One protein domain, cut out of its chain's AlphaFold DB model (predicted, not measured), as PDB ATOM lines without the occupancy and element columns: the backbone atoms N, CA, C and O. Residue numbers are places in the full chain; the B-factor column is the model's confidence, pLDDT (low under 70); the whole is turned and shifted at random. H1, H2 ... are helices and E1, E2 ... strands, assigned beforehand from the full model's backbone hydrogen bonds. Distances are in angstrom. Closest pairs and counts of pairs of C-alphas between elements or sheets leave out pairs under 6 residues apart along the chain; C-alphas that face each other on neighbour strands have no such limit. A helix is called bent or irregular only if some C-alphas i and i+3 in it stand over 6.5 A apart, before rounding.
ATOM      1  N   ALA A 137      37.074  28.706  16.695       89.94
ATOM      2  CA  ALA A 137      37.156  29.266  18.041       89.94
ATOM      3  C   ALA A 137      35.808  29.859  18.475       89.94
ATOM      4  O   ALA A 137      35.313  29.538  19.553       89.94
ATOM      5  N   VAL A 138      35.172  30.665  17.615       90.75
ATOM      6  CA  VAL A 138      33.845  31.231  17.909       90.75
ATOM      7  C   VAL A 138      32.784  30.137  17.992       90.75
ATOM      8  O   VAL A 138      31.949  30.187  18.889       90.75
ATOM      9  N   LEU A 139      32.827  29.125  17.117       90.25
ATOM     10  CA  LEU A 139      31.910  27.986  17.224       90.25
ATOM     11  C   LEU A 139      32.099  27.226  18.544       90.25
ATOM     12  O   LEU A 139      31.109  26.862  19.173       90.25
ATOM     13  N   GLY A 140      33.346  27.019  18.976       91.38
ATOM     14  CA  GLY A 140      33.669  26.430  20.273       91.38
ATOM     15  C   GLY A 140      33.062  27.240  21.413       91.38
ATOM     16  O   GLY A 140      32.297  26.691  22.195       91.38
ATOM     17  N   LEU A 141      33.290  28.558  21.435       93.19
ATOM     18  CA  LEU A 141      32.694  29.452  22.431       93.19
ATOM     19  C   LEU A 141      31.160  29.362  22.440       93.19
ATOM     20  O   LEU A 141      30.561  29.188  23.497       93.19
ATOM     21  N   VAL A 142      30.515  29.457  21.273       94.50
ATOM     22  CA  VAL A 142      29.051  29.365  21.157       94.50
ATOM     23  C   VAL A 142      28.549  28.022  21.683       94.50
ATOM     24  O   VAL A 142      27.577  27.991  22.435       94.50
ATOM     25  N   SER A 143      29.217  26.923  21.335       93.44
ATOM     26  CA  SER A 143      28.823  25.576  21.761       93.44
ATOM     27  C   SER A 143      29.014  25.382  23.267       93.44
ATOM     28  O   SER A 143      28.148  24.809  23.926       93.44
ATOM     29  N   THR A 144      30.090  25.923  23.840       93.69
ATOM     30  CA  THR A 144      30.346  25.909  25.285       93.69
ATOM     31  C   THR A 144      29.284  26.693  26.047       93.69
ATOM     32  O   THR A 144      28.660  26.151  26.955       93.69
ATOM     33  N   ILE A 145      29.009  27.941  25.653       95.00
ATOM     34  CA  ILE A 145      27.978  28.766  26.305       95.00
ATOM     35  C   ILE A 145      26.600  28.103  26.166       95.00
ATOM     36  O   ILE A 145      25.825  28.076  27.121       95.00
ATOM     37  N   ALA A 146      26.298  27.524  25.002       94.25
ATOM     38  CA  ALA A 146      25.055  26.790  24.800       94.25
ATOM     39  C   ALA A 146      24.947  25.558  25.705       94.25
ATOM     40  O   ALA A 146      23.873  25.278  26.230       94.25
ATOM     41  N   SER A 147      26.056  24.857  25.928       93.19
ATOM     42  CA  SER A 147      26.103  23.711  26.838       93.19
ATOM     43  C   SER A 147      25.869  24.138  28.285       93.19
ATOM     44  O   SER A 147      25.059  23.520  28.966       93.19
ATOM     45  N   LEU A 148      26.484  25.238  28.735       93.56
ATOM     46  CA  LEU A 148      26.244  25.798  30.072       93.56
ATOM     47  C   LEU A 148      24.768  26.172  30.277       93.56
ATOM     48  O   LEU A 148      24.182  25.836  31.299       93.56
ATOM     49  N   ILE A 149      24.144  26.817  29.285       93.12
ATOM     50  CA  ILE A 149      22.712  27.155  29.327       93.12
ATOM     51  C   ILE A 149      21.837  25.893  29.365       93.12
ATOM     52  O   ILE A 149      20.827  25.879  30.060       93.12
ATOM     53  N   LEU A 150      22.198  24.855  28.606       91.00
ATOM     54  CA  LEU A 150      21.447  23.601  28.529       91.00
ATOM     55  C   LEU A 150      21.536  22.785  29.830       91.00
ATOM     56  O   LEU A 150      20.558  22.144  30.212       91.00
ATOM     57  N   LEU A 151      22.687  22.829  30.503       90.50
ATOM     58  CA  LEU A 151      22.914  22.179  31.795       90.50
ATOM     59  C   LEU A 151      22.250  22.929  32.960       90.50
ATOM     60  O   LEU A 151      21.927  22.306  33.973       90.50
ATOM     61  N   ASP A 152      22.008  24.236  32.826       90.31
ATOM     62  CA  ASP A 152      21.293  25.006  33.843       90.31
ATOM     63  C   ASP A 152      19.825  24.529  33.973       90.31
ATOM     64  O   ASP A 152      19.108  24.446  32.966       90.31
ATOM     65  N   PRO A 153      19.321  24.247  35.192       84.88
ATOM     66  CA  PRO A 153      17.948  23.780  35.407       84.88
ATOM     67  C   PRO A 153      16.863  24.717  34.863       84.88
ATOM     68  O   PRO A 153      15.778  24.268  34.496       84.88
ATOM     69  N   HIS A 154      17.136  26.020  34.800       84.94
ATOM     70  CA  HIS A 154      16.204  27.026  34.303       84.94
ATOM     71  C   HIS A 154      16.365  27.307  32.808       84.94
ATOM     72  O   HIS A 154      15.682  28.192  32.282       84.94
ATOM     73  N   PHE A 155      17.248  26.577  32.120       87.31
ATOM     74  CA  PHE A 155      17.552  26.766  30.703       87.31
ATOM     75  C   PHE A 155      17.976  28.212  30.372       87.31
ATOM     76  O   PHE A 155      17.680  28.765  29.304       87.31
ATOM     77  N   ARG A 156      18.631  28.865  31.338       91.56
ATOM     78  CA  ARG A 156      19.166  30.226  31.246       91.56
ATOM     79  C   ARG A 156      20.296  30.382  32.254       91.56
ATOM     80  O   ARG A 156      20.146  29.970  33.391       91.56
ATOM     81  N   VAL A 157      21.386  31.037  31.875       93.81
ATOM     82  CA  VAL A 157      22.529  31.251  32.777       93.81
ATOM     83  C   VAL A 157      22.609  32.713  33.203       93.81
ATOM     84  O   VAL A 157      22.417  33.613  32.382       93.81
ATOM     85  N   ASN A 158      22.872  32.967  34.486       94.50
ATOM     86  CA  ASN A 158      23.128  34.319  34.984       94.50
ATOM     87  C   ASN A 158      24.438  34.865  34.393       94.50
ATOM     88  O   ASN A 158      25.416  34.135  34.263       94.50
ATOM     89  N   GLU A 159      24.475  36.154  34.067       92.25
ATOM     90  CA  GLU A 159      25.655  36.821  33.508       92.25
ATOM     91  C   GLU A 159      26.917  36.670  34.366       92.25
ATOM     92  O   GLU A 159      27.973  36.351  33.829       92.25
ATOM     93  N   ASN A 160      26.819  36.828  35.687       91.56
ATOM     94  CA  ASN A 160      27.974  36.694  36.574       91.56
ATOM     95  C   ASN A 160      28.460  35.239  36.647       91.56
ATOM     96  O   ASN A 160      29.662  34.996  36.626       91.56
ATOM     97  N   SER A 161      27.536  34.274  36.688       92.94
ATOM     98  CA  SER A 161      27.872  32.844  36.660       92.94
ATOM     99  C   SER A 161      28.529  32.452  35.339       92.94
ATOM    100  O   SER A 161      29.522  31.735  35.333       92.94
ATOM    101  N   LEU A 162      28.014  32.965  34.218       93.19
ATOM    102  CA  LEU A 162      28.596  32.731  32.901       93.19
ATOM    103  C   LEU A 162      30.024  33.273  32.819       93.19
ATOM    104  O   LEU A 162      30.898  32.579  32.314       93.19
ATOM    105  N   ILE A 163      30.260  34.487  33.322       91.88
ATOM    106  CA  ILE A 163      31.602  35.075  33.380       91.88
ATOM    107  C   ILE A 163      32.538  34.182  34.204       91.88
ATOM    108  O   ILE A 163      33.593  33.819  33.696       91.88
ATOM    109  N   GLY A 164      32.123  33.750  35.401       91.88
ATOM    110  CA  GLY A 164      32.930  32.855  36.240       91.88
ATOM    111  C   GLY A 164      33.286  31.534  35.548       91.88
ATOM    112  O   GLY A 164      34.444  31.130  35.549       91.88
ATOM    113  N   HIS A 165      32.332  30.901  34.858       92.81
ATOM    114  CA  HIS A 165      32.615  29.688  34.081       92.81
ATOM    115  C   HIS A 165      33.567  29.934  32.901       92.81
ATOM    116  O   HIS A 165      34.362  29.066  32.558       92.81
ATOM    117  N   LEU A 166      33.500  31.101  32.253       91.88
ATOM    118  CA  LEU A 166      34.429  31.445  31.174       91.88
ATOM    119  C   LEU A 166      35.845  31.712  31.707       91.88
ATOM    120  O   LEU A 166      36.811  31.310  31.060       91.88
ATOM    121  N   GLU A 167      35.972  32.323  32.885       91.88
ATOM    122  CA  GLU A 167      37.255  32.508  33.579       91.88
ATOM    123  C   GLU A 167      37.905  31.165  33.937       91.88
ATOM    124  O   GLU A 167      39.089  30.961  33.668       91.88
ATOM    125  N   GLU A 168      37.124  30.210  34.455       90.88
ATOM    126  CA  GLU A 168      37.581  28.838  34.735       90.88
ATOM    127  C   GLU A 168      38.084  28.114  33.475       90.88
ATOM    128  O   GLU A 168      38.982  27.274  33.546       90.88
ATOM    129  N   LEU A 169      37.546  28.471  32.306       87.81
ATOM    130  CA  LEU A 169      37.964  27.956  31.002       87.81
ATOM    131  C   LEU A 169      39.150  28.722  30.390       87.81
ATOM    132  O   LEU A 169      39.517  28.468  29.241       87.81
ATOM    133  N   GLY A 170      39.767  29.639  31.140       85.44
ATOM    134  CA  GLY A 170      40.953  30.379  30.714       85.44
ATOM    135  C   GLY A 170      40.658  31.598  29.839       85.44
ATOM    136  O   GLY A 170      41.549  32.068  29.130       85.44
ATOM    137  N   VAL A 171      39.427  32.119  29.861       88.31
ATOM    138  CA  VAL A 171      39.141  33.460  29.336       88.31
ATOM    139  C   VAL A 171      39.576  34.470  30.392       88.31
ATOM    140  O   VAL A 171      38.977  34.568  31.457       88.31
ATOM    141  N   GLU A 172      40.642  35.207  30.104       85.25
ATOM    142  CA  GLU A 172      41.202  36.194  31.021       85.25
ATOM    143  C   GLU A 172      40.177  37.297  31.287       85.25
ATOM    144  O   GLU A 172      39.570  37.837  30.356       85.25
ATOM    145  N   SER A 173      39.991  37.653  32.555       81.00
ATOM    146  CA  SER A 173      39.152  38.777  32.940       81.00
ATOM    147  C   SER A 173      39.987  39.917  33.506       81.00
ATOM    148  O   SER A 173      40.731  39.784  34.477       81.00
ATOM    149  N   GLU A 174      39.828  41.094  32.909       76.00
ATOM    150  CA  GLU A 174      40.230  42.358  33.519       76.00
ATOM    151  C   GLU A 174      38.956  43.079  33.975       76.00
ATOM    152  O   GLU A 174      38.349  43.889  33.262       76.00
ATOM    153  N   GLY A 175      38.478  42.720  35.169       73.25
ATOM    154  CA  GLY A 175      37.192  43.187  35.686       73.25
ATOM    155  C   GLY A 175      36.014  42.552  34.939       73.25
ATOM    156  O   GLY A 175      35.814  41.351  35.020       73.25
ATOM    157  N   ARG A 176      35.207  43.355  34.227       66.94
ATOM    158  CA  ARG A 176      34.077  42.866  33.395       66.94
ATOM    159  C   ARG A 176      34.436  42.658  31.918       66.94
ATOM    160  O   ARG A 176      33.575  42.300  31.113       66.94
ATOM    161  N   ASN A 177      35.689  42.916  31.551       81.12
ATOM    162  CA  ASN A 177      36.167  42.726  30.191       81.12
ATOM    163  C   ASN A 177      36.822  41.356  30.085       81.12
ATOM    164  O   ASN A 177      37.870  41.120  30.679       81.12
ATOM    165  N   LEU A 178      36.184  40.476  29.324       86.69
ATOM    166  CA  LEU A 178      36.688  39.157  29.002       86.69
ATOM    167  C   LEU A 178      37.548  39.239  27.746       86.69
ATOM    168  O   LEU A 178      37.123  39.783  26.719       86.69
ATOM    169  N   HIS A 179      38.741  38.669  27.820       90.12
ATOM    170  CA  HIS A 179      39.705  38.622  26.738       90.12
ATOM    171  C   HIS A 179      40.228  37.198  26.543       90.12
ATOM    172  O   HIS A 179      40.449  36.455  27.493       90.12
ATOM    173  N   HIS A 180      40.427  36.792  25.292       90.38
ATOM    174  CA  HIS A 180      41.037  35.505  24.982       90.38
ATOM    175  C   HIS A 180      41.953  35.628  23.756       90.38
ATOM    176  O   HIS A 180      41.527  36.205  22.751       90.38
ATOM    177  N   PRO A 181      43.164  35.035  23.756       86.69
ATOM    178  CA  PRO A 181      44.158  35.226  22.693       86.69
ATOM    179  C   PRO A 181      43.659  34.953  21.266       86.69
ATOM    180  O   PRO A 181      44.108  35.593  20.320       86.69
ATOM    181  N   GLN A 182      42.725  34.011  21.096       87.44
ATOM    182  CA  GLN A 182      42.153  33.672  19.782       87.44
ATOM    183  C   GLN A 182      40.813  34.358  19.477       87.44
ATOM    184  O   GLN A 182      40.411  34.404  18.318       87.44
ATOM    185  N   LEU A 183      40.097  34.844  20.497       87.62
ATOM    186  CA  LEU A 183      38.752  35.423  20.339       87.62
ATOM    187  C   LEU A 183      38.757  36.954  20.469       87.62
ATOM    188  O   LEU A 183      37.770  37.596  20.123       87.62
ATOM    189  N   GLY A 184      39.858  37.542  20.945       89.88
ATOM    190  CA  GLY A 184      39.958  38.964  21.243       89.88
ATOM    191  C   GLY A 184      39.057  39.348  22.414       89.88
ATOM    192  O   GLY A 184      39.061  38.686  23.450       89.88
ATOM    193  N   ASN A 185      38.283  40.424  22.249       91.81
ATOM    194  CA  ASN A 185      37.352  40.921  23.261       91.81
ATOM    195  C   ASN A 185      36.072  40.065  23.297       91.81
ATOM    196  O   ASN A 185      35.132  40.278  22.525       91.81
ATOM    197  N   VAL A 186      36.043  39.100  24.213       91.50
ATOM    198  CA  VAL A 186      34.934  38.160  24.397       91.50
ATOM    199  C   VAL A 186      33.686  38.871  24.926       91.50
ATOM    200  O   VAL A 186      32.586  38.508  24.516       91.50
ATOM    201  N   SER A 187      33.822  39.919  25.748       90.25
ATOM    202  CA  SER A 187      32.664  40.703  26.213       90.25
ATOM    203  C   SER A 187      31.934  41.360  25.042       90.25
ATOM    204  O   SER A 187      30.723  41.208  24.901       90.25
ATOM    205  N   GLN A 188      32.660  42.023  24.136       91.62
ATOM    206  CA  GLN A 188      32.066  42.628  22.941       91.62
ATOM    207  C   GLN A 188      31.472  41.569  22.003       91.62
ATOM    208  O   GLN A 188      30.364  41.748  21.487       91.62
ATOM    209  N   LEU A 189      32.184  40.458  21.798       92.44
ATOM    210  CA  LEU A 189      31.707  39.339  20.988       92.44
ATOM    211  C   LEU A 189      30.381  38.787  21.540       92.44
ATOM    212  O   LEU A 189      29.417  38.648  20.788       92.44
ATOM    213  N   LEU A 190      30.296  38.525  22.844       92.50
ATOM    214  CA  LEU A 190      29.106  37.979  23.495       92.50
ATOM    215  C   LEU A 190      27.945  38.985  23.524       92.50
ATOM    216  O   LEU A 190      26.843  38.667  23.076       92.50
ATOM    217  N   GLU A 191      28.185  40.197  24.028       89.44
ATOM    218  CA  GLU A 191      27.132  41.185  24.295       89.44
ATOM    219  C   GLU A 191      26.613  41.892  23.039       89.44
ATOM    220  O   GLU A 191      25.462  42.338  23.002       89.44
ATOM    221  N   VAL A 192      27.447  42.018  22.007       89.31
ATOM    222  CA  VAL A 192      27.092  42.762  20.795       89.31
ATOM    223  C   VAL A 192      26.905  41.815  19.628       89.31
ATOM    224  O   VAL A 192      25.847  41.813  18.997       89.31
ATOM    225  N   GLU A 193      27.914  41.010  19.311       92.00
ATOM    226  CA  GLU A 193      27.915  40.254  18.064       92.00
ATOM    227  C   GLU A 193      27.014  39.024  18.132       92.00
ATOM    228  O   GLU A 193      26.086  38.919  17.332       92.00
ATOM    229  N   LEU A 194      27.207  38.125  19.097       93.44
ATOM    230  CA  LEU A 194      26.463  36.864  19.177       93.44
ATOM    231  C   LEU A 194      24.963  37.082  19.432       93.44
ATOM    232  O   LEU A 194      24.129  36.381  18.850       93.44
ATOM    233  N   ILE A 195      24.593  38.110  20.205       92.62
ATOM    234  CA  ILE A 195      23.189  38.523  20.385       92.62
ATOM    235  C   ILE A 195      22.604  39.100  19.086       92.62
ATOM    236  O   ILE A 195      21.477  38.779  18.686       92.62
ATOM    237  N   LYS A 196      23.356  39.949  18.375       90.94
ATOM    238  CA  LYS A 196      22.909  40.525  17.095       90.94
ATOM    239  C   LYS A 196      22.744  39.449  16.022       90.94
ATOM    240  O   LYS A 196      21.761  39.479  15.281       90.94
ATOM    241  N   GLN A 197      23.669  38.495  15.971       91.62
ATOM    242  CA  GLN A 197      23.639  37.343  15.071       91.62
ATOM    243  C   GLN A 197      22.525  36.348  15.440       91.62
ATOM    244  O   GLN A 197      22.108  35.558  14.597       91.62
ATOM    245  N   GLY A 198      21.974  36.431  16.657       90.12
ATOM    246  CA  GLY A 198      20.839  35.628  17.109       90.12
ATOM    247  C   GLY A 198      21.220  34.262  17.669       90.12
ATOM    248  O   GLY A 198      20.356  33.386  17.716       90.12
ATOM    249  N   TYR A 199      22.481  34.070  18.065       93.38
ATOM    250  CA  TYR A 199      22.909  32.862  18.769       93.38
ATOM    251  C   TYR A 199      22.391  32.837  20.207       93.38
ATOM    252  O   TYR A 199      21.941  31.795  20.675       93.38
ATOM    253  N   PHE A 200      22.369  33.994  20.870       93.81
ATOM    254  CA  PHE A 200      21.873  34.136  22.237       93.81
ATOM    255  C   PHE A 200      20.858  35.268  22.357       93.81
ATOM    256  O   PHE A 200      20.844  36.215  21.565       93.81
ATOM    257  N   GLU A 201      20.020  35.172  23.380       91.44
ATOM    258  CA  GLU A 201      19.121  36.229  23.828       91.44
ATOM    259  C   GLU A 201      19.500  36.624  25.261       91.44
ATOM    260  O   GLU A 201      19.761  35.757  26.096       91.44
ATOM    261  N   LYS A 202      19.552  37.935  25.535       92.00
ATOM    262  CA  LYS A 202      19.835  38.493  26.864       92.00
ATOM    263  C   LYS A 202      18.561  39.091  27.442       92.00
ATOM    264  O   LYS A 202      18.001  40.047  26.893       92.00
ATOM    265  N   GLU A 203      18.115  38.542  28.559       90.06
ATOM    266  CA  GLU A 203      16.962  39.017  29.314       90.06
ATOM    267  C   GLU A 203      17.428  39.679  30.609       90.06
ATOM    268  O   GLU A 203      18.435  39.286  31.186       90.06
ATOM    269  N   LYS A 204      16.713  40.716  31.051       90.25
ATOM    270  CA  LYS A 204      16.955  41.354  32.349       90.25
ATOM    271  C   LYS A 204      15.786  41.031  33.259       90.25
ATOM    272  O   LYS A 204      14.648  41.300  32.871       90.25
ATOM    273  N   ASP A 205      16.084  40.497  34.430       86.38
ATOM    274  CA  ASP A 205      15.132  40.168  35.483       86.38
ATOM    275  C   ASP A 205      15.576  40.909  36.754       86.38
ATOM    276  O   ASP A 205      16.548  40.544  37.416       86.38
ATOM    277  N   GLY A 206      14.948  42.060  37.010       87.25
ATOM    278  CA  GLY A 206      15.414  43.018  38.014       87.25
ATOM    279  C   GLY A 206      16.797  43.592  37.676       87.25
ATOM    280  O   GLY A 206      16.992  44.182  36.611       87.25
ATOM    281  N   GLU A 207      17.747  43.433  38.599       87.31
ATOM    282  CA  GLU A 207      19.146  43.860  38.429       87.31
ATOM    283  C   GLU A 207      20.028  42.800  37.755       87.31
ATOM    284  O   GLU A 207      21.171  43.083  37.397       87.31
ATOM    285  N   GLN A 208      19.510  41.587  37.555       90.00
ATOM    286  CA  GLN A 208      20.267  40.476  36.992       90.00
ATOM    287  C   GLN A 208      20.010  40.336  35.490       90.00
ATOM    288  O   GLN A 208      18.890  40.529  35.007       90.00
ATOM    289  N   SER A 209      21.051  39.972  34.741       91.62
ATOM    290  CA  SER A 209      20.940  39.596  33.331       91.62
ATOM    291  C   SER A 209      21.078  38.083  33.182       91.62
ATOM    292  O   SER A 209      21.945  37.477  33.811       91.62
ATOM    293  N   PHE A 210      20.276  37.492  32.301       93.00
ATOM    294  CA  PHE A 210      20.312  36.074  31.965       93.00
ATOM    295  C   PHE A 210      20.513  35.880  30.462       93.00
ATOM    296  O   PHE A 210      19.934  36.613  29.657       93.00
ATOM    297  N   TYR A 211      21.304  34.876  30.091       94.12
ATOM    298  CA  TYR A 211      21.509  34.446  28.710       94.12
ATOM    299  C   TYR A 211      20.726  33.161  28.433       94.12
ATOM    300  O   TYR A 211      20.730  32.237  29.243       94.12
ATOM    301  N   SER A 212      20.070  33.100  27.277       92.62
ATOM    302  CA  SER A 212      19.325  31.928  26.800       92.62
ATOM    303  C   SER A 212      19.537  31.706  25.296       92.62
ATOM    304  O   SER A 212      20.159  32.527  24.612       92.62
ATOM    305  N   PHE A 213      19.047  30.582  24.766       91.88
ATOM    306  CA  PHE A 213      19.199  30.237  23.348       91.88
ATOM    307  C   PHE A 213      18.479  31.216  22.433       91.88
ATOM    308  O   PHE A 213      17.254  31.338  22.473       91.88
ATOM    309  N   GLY A 214      19.237  31.792  21.507       89.88
ATOM    310  CA  GLY A 214      18.681  32.554  20.410       89.88
ATOM    311  C   GLY A 214      18.135  31.672  19.280       89.88
ATOM    312  O   GLY A 214      18.438  30.477  19.179       89.88
ATOM    313  N   PRO A 215      17.325  32.262  18.388       88.00
ATOM    314  CA  PRO A 215      16.676  31.555  17.286       88.00
ATOM    315  C   PRO A 215      17.647  30.905  16.300       88.00
ATOM    316  O   PRO A 215      17.343  29.856  15.740       88.00
ATOM    317  N   ARG A 216      18.807  31.528  16.064       90.62
ATOM    318  CA  ARG A 216      19.781  31.031  15.091       90.62
ATOM    319  C   ARG A 216      20.511  29.799  15.598       90.62
ATOM    320  O   ARG A 216      20.705  28.863  14.835       90.62
ATOM    321  N   LEU A 217      20.863  29.790  16.883       91.25
ATOM    322  CA  LEU A 217      21.555  28.666  17.506       91.25
ATOM    323  C   LEU A 217      20.747  27.374  17.381       91.25
ATOM    324  O   LEU A 217      21.284  26.345  16.980       91.25
ATOM    325  N   ARG A 218      19.438  27.465  17.645       87.75
ATOM    326  CA  ARG A 218      18.501  26.342  17.501       87.75
ATOM    327  C   ARG A 218      18.452  25.803  16.072       87.75
ATOM    328  O   ARG A 218      18.362  24.597  15.894       87.75
ATOM    329  N   ALA A 219      18.510  26.687  15.078       87.88
ATOM    330  CA  ALA A 219      18.444  26.298  13.674       87.88
ATOM    331  C   ALA A 219      19.761  25.714  13.140       87.88
ATOM    332  O   ALA A 219      19.720  24.803  12.324       87.88
ATOM    333  N   GLU A 220      20.916  26.234  13.562       87.88
ATOM    334  CA  GLU A 220      22.213  25.834  12.992       87.88
ATOM    335  C   GLU A 220      22.861  24.634  13.683       87.88
ATOM    336  O   GLU A 220      23.390  23.760  12.999       87.88
ATOM    337  N   ILE A 221      22.855  24.598  15.018       86.12
ATOM    338  CA  ILE A 221      23.527  23.534  15.779       86.12
ATOM    339  C   ILE A 221      22.546  22.397  16.068       86.12
ATOM    340  O   ILE A 221      22.899  21.227  15.960       86.12
ATOM    341  N   GLY A 222      21.291  22.736  16.370       80.44
ATOM    342  CA  GLY A 222      20.298  21.765  16.812       80.44
ATOM    343  C   GLY A 222      20.555  21.285  18.244       80.44
ATOM    344  O   GLY A 222      21.671  21.292  18.761       80.44
ATOM    345  N   THR A 223      19.486  20.878  18.916       81.69
ATOM    346  CA  THR A 223      19.512  20.491  20.332       81.69
ATOM    347  C   THR A 223      20.151  19.116  20.533       81.69
ATOM    348  O   THR A 223      20.944  18.934  21.452       81.69
ATOM    349  N   GLY A 224      19.894  18.175  19.618       85.19
ATOM    350  CA  GLY A 224      20.494  16.838  19.636       85.19
ATOM    351  C   GLY A 224      22.023  16.854  19.569       85.19
ATOM    352  O   GLY A 224      22.662  16.193  20.380       85.19
ATOM    353  N   ALA A 225      22.604  17.668  18.682       86.81
ATOM    354  CA  ALA A 225      24.058  17.762  18.540       86.81
ATOM    355  C   ALA A 225      24.735  18.340  19.793       86.81
ATOM    356  O   ALA A 225      25.832  17.917  20.147       86.81
ATOM    357  N   LEU A 226      24.082  19.277  20.494       89.88
ATOM    358  CA  LEU A 226      24.581  19.787  21.774       89.88
ATOM    359  C   LEU A 226      24.560  18.702  22.852       89.88
ATOM    360  O   LEU A 226      25.533  18.562  23.581       89.88
ATOM    361  N   VAL A 227      23.489  17.910  22.936       91.06
ATOM    362  CA  VAL A 227      23.406  16.801  23.901       91.06
ATOM    363  C   VAL A 227      24.470  15.741  23.617       91.06
ATOM    364  O   VAL A 227      25.129  15.286  24.544       91.06
ATOM    365  N   GLU A 228      24.686  15.390  22.349       90.69
ATOM    366  CA  GLU A 228      25.760  14.474  21.943       90.69
ATOM    367  C   GLU A 228      27.149  15.033  22.270       90.69
ATOM    368  O   GLU A 228      28.017  14.298  22.732       90.69
ATOM    369  N   MET A 229      27.364  16.338  22.079       90.81
ATOM    370  CA  MET A 229      28.616  16.993  22.459       90.81
ATOM    371  C   MET A 229      28.842  16.932  23.973       90.81
ATOM    372  O   MET A 229      29.947  16.621  24.410       90.81
ATOM    373  N   ILE A 230      27.811  17.211  24.774       91.38
ATOM    374  CA  ILE A 230      27.885  17.132  26.237       91.38
ATOM    375  C   ILE A 230      28.202  15.690  26.657       91.38
ATOM    376  O   ILE A 230      29.136  15.482  27.423       91.38
ATOM    377  N   ASP A 231      27.514  14.694  26.097       92.81
ATOM    378  CA  ASP A 231      27.791  13.274  26.352       92.81
ATOM    379  C   ASP A 231      29.250  12.905  26.067       92.81
ATOM    380  O   ASP A 231      29.916  12.309  26.908       92.81
ATOM    381  N   GLN A 232      29.790  13.347  24.930       91.62
ATOM    382  CA  GLN A 232      31.196  13.125  24.585       91.62
ATOM    383  C   GLN A 232      32.164  13.798  25.567       91.62
ATOM    384  O   GLN A 232      33.194  13.212  25.897       91.62
ATOM    385  N   ILE A 233      31.846  15.001  26.057       89.50
ATOM    386  CA  ILE A 233      32.659  15.707  27.062       89.50
ATOM    387  C   ILE A 233      32.664  14.947  28.394       89.50
ATOM    388  O   ILE A 233      33.707  14.861  29.040       89.50
ATOM    389  N   PHE A 234      31.533  14.354  28.778       87.56
ATOM    390  CA  PHE A 234      31.405  13.513  29.971       87.56
ATOM    391  C   PHE A 234      31.857  12.057  29.753       87.56
ATOM    392  O   PHE A 234      31.660  11.226  30.629       87.56
ATOM    393  N   GLY A 235      32.477  11.730  28.614       89.25
ATOM    394  CA  GLY A 235      33.026  10.395  28.356       89.25
ATOM    395  C   GLY A 235      32.007   9.336  27.921       89.25
ATOM    396  O   GLY A 235      32.359   8.163  27.858       89.25
ATOM    397  N   GLY A 236      30.781   9.730  27.569       86.44
ATOM    398  CA  GLY A 236      29.703   8.817  27.179       86.44
ATOM    399  C   GLY A 236      28.878   8.279  28.352       86.44
ATOM    400  O   GLY A 236      28.078   7.364  28.158       86.44
ATOM    401  N   ASP A 237      29.076   8.829  29.550       87.94
ATOM    402  CA  ASP A 237      28.489   8.327  30.797       87.94
ATOM    403  C   ASP A 237      27.115   8.937  31.128       87.94
ATOM    404  O   ASP A 237      26.540   8.628  32.173       87.94
ATOM    405  N   LEU A 238      26.560   9.803  30.268       88.00
ATOM    406  CA  LEU A 238      25.201  10.305  30.481       88.00
ATOM    407  C   LEU A 238      24.195   9.191  30.196       88.00
ATOM    408  O   LEU A 238      24.173   8.598  29.112       88.00
ATOM    409  N   ASP A 239      23.316   8.945  31.156       90.50
ATOM    410  CA  ASP A 239      22.221   8.003  31.010       90.50
ATOM    411  C   ASP A 239      21.146   8.531  30.045       90.50
ATOM    412  O   ASP A 239      20.998   9.737  29.807       90.50
ATOM    413  N   ASP A 240      20.370   7.608  29.475       88.69
ATOM    414  CA  ASP A 240      19.363   7.935  28.462       88.69
ATOM    415  C   ASP A 240      18.269   8.876  28.991       88.69
ATOM    416  O   ASP A 240      17.734   9.680  28.223       88.69
ATOM    417  N   ILE A 241      17.971   8.827  30.298       88.81
ATOM    418  CA  ILE A 241      16.974   9.698  30.933       88.81
ATOM    419  C   ILE A 241      17.487  11.137  30.927       88.81
ATOM    420  O   ILE A 241      16.796  12.020  30.420       88.81
ATOM    421  N   THR A 242      18.721  11.368  31.384       87.69
ATOM    422  CA  THR A 242      19.343  12.700  31.339       87.69
ATOM    423  C   THR A 242      19.439  13.225  29.904       87.69
ATOM    424  O   THR A 242      19.104  14.380  29.633       87.69
ATOM    425  N   LYS A 243      19.819  12.381  28.935       87.81
ATOM    426  CA  LYS A 243      19.857  12.768  27.510       87.81
ATOM    427  C   LYS A 243      18.487  13.202  26.996       87.81
ATOM    428  O   LYS A 243      18.389  14.191  26.265       87.81
ATOM    429  N   GLN A 244      17.435  12.464  27.343       86.69
ATOM    430  CA  GLN A 244      16.070  12.785  26.940       86.69
ATOM    431  C   GLN A 244      15.572  14.066  27.619       86.69
ATOM    432  O   GLN A 244      14.983  14.915  26.949       86.69
ATOM    433  N   GLU A 245      15.861  14.246  28.905       86.81
ATOM    434  CA  GLU A 245      15.500  15.446  29.655       86.81
ATOM    435  C   GLU A 245      16.136  16.705  29.049       86.81
ATOM    436  O   GLU A 245      15.442  17.692  28.791       86.81
ATOM    437  N   LEU A 246      17.435  16.663  28.737       87.06
ATOM    438  CA  LEU A 246      18.129  17.780  28.092       87.06
ATOM    439  C   LEU A 246      17.508  18.121  26.726       87.06
ATOM    440  O   LEU A 246      17.305  19.297  26.418       87.06
ATOM    441  N   LYS A 247      17.136  17.114  25.920       85.50
ATOM    442  CA  LYS A 247      16.448  17.335  24.632       85.50
ATOM    443  C   LYS A 247      15.093  18.023  24.820       85.50
ATOM    444  O   LYS A 247      14.826  19.023  24.154       85.50
ATOM    445  N   LEU A 248      14.271  17.543  25.757       83.69
ATOM    446  CA  LEU A 248      12.947  18.113  26.040       83.69
ATOM    447  C   LEU A 248      13.035  19.578  26.489       83.69
ATOM    448  O   LEU A 248      12.310  20.435  25.969       83.69
ATOM    449  N   ARG A 249      13.977  19.886  27.392       80.69
ATOM    450  CA  ARG A 249      14.249  21.260  27.844       80.69
ATOM    451  C   ARG A 249      14.621  22.168  26.672       80.69
ATOM    452  O   ARG A 249      14.095  23.277  26.546       80.69
ATOM    453  N   ALA A 250      15.488  21.687  25.787       76.19
ATOM    454  CA  ALA A 250      15.993  22.462  24.664       76.19
ATOM    455  C   ALA A 250      14.914  22.783  23.612       76.19
ATOM    456  O   ALA A 250      14.840  23.915  23.107       76.19
ATOM    457  N   ASP A 251      14.026  21.825  23.349       73.31
ATOM    458  CA  ASP A 251      12.902  21.974  22.419       73.31
ATOM    459  C   ASP A 251      11.765  22.837  23.005       73.31
ATOM    460  O   ASP A 251      10.875  23.288  22.283       73.31
ATOM    461  N   GLY A 252      11.846  23.184  24.296       65.56
ATOM    462  CA  GLY A 252      10.894  24.067  24.966       65.56
ATOM    463  C   GLY A 252       9.597  23.374  25.371       65.56
ATOM    464  O   GLY A 252       8.605  24.061  25.622       65.56
TER     465      GLY A 252
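This is residues 137 to 252 of the 259 residues of the protein "Hypothetical protein" of Rhodosorus marinus (UniProt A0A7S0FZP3). One helix, H1, runs through the middle, between a helical hairpin, H5 and H6, on one side and a group made of H2, H3 and two small strand hairpins on the other. Hairpin E3 and E4 has E4 next to H1, hairpin E1 and E2 lies at the far end of the group by H2 and H3, and short H4 leads from E4 to H5. The printed part has 116 residues, with six named helices and four named strands in the order H1 H2 E1 E2 H3 E3 E4 H4 H5 H6; the class is mixed, helices and strands, in two antiparallel sheets, E1 - E2 and E3 - E4. It is compact, with a radius of gyration of the C-alphas of 14.0 A and spans of 40 by 31 by 24 A.

Find C-alpha 137 at (37.156, 29.266, 18.041); from there H1 runs 21.0 A to residue 151. Next come H2, residues 159 to 168, 14.4 A long, then strands E1, residues 172 to 174, and E2, residues 177 to 180. H3, residues 186 to 197, spans 14.7 A and is irregular, but only just: C-alphas 191 and 194 are 6.7 A apart. At C-alpha 200, (21.873, 34.136, 22.237), E3 begins and runs 16.0 A to residue 205; E4, residues 208 to 213, spans 17.1 A. H4 holds residues 215 to 220, H5 residues 223 to 233, 15.5 A, and H6 residues 240 to 251, 16.6 A, ending at C-alpha 251, (12.902, 21.974, 22.419).

Start at H1, which with residues 143 to 147 alone touches H5, about perpendicular at 85 degrees; the closest C-alphas, of Ser 147 and Leu 226, are 6.6 A apart. H5 and H6, a helical hairpin, touch at a steep tilt of 41 degrees, opposite ways, closest at the C-alphas of Thr 223 and Ala 250, 5.9 A. Look next at H2: it is close to H1 but not clearly touching, closest at the C-alphas of Ile 145 and Leu 162, 7.7 A. The closest C-alphas of H1 and E4, of Ile 149 and Ser 212, are 6.4 A apart. In the hairpin E3 and E4, N 203 and O 210 are within hydrogen-bond range at 2.9 A; in the hairpin E1 and E2, N 172 and O 179 are at 2.9 A. The closest C-alphas of E2 and H3, of Leu 178 and Val 186, are 5.0 A apart. H3 and H1 are near each other, while H2 and H3 are apart. H4 and H5 meet only through their link. In H1, H2, H4, H5 and H6 every O i to N i+4 pair is within hydrogen-bond range; in H3 6 of 8 are.

The two C-alphas farthest apart, of Glu 174 and Asp 240, are 40.6 A apart. The printed part has no cut and no long link. The mean pLDDT of the printed part is 88.8; look for values under 70 at residues 176 and 252.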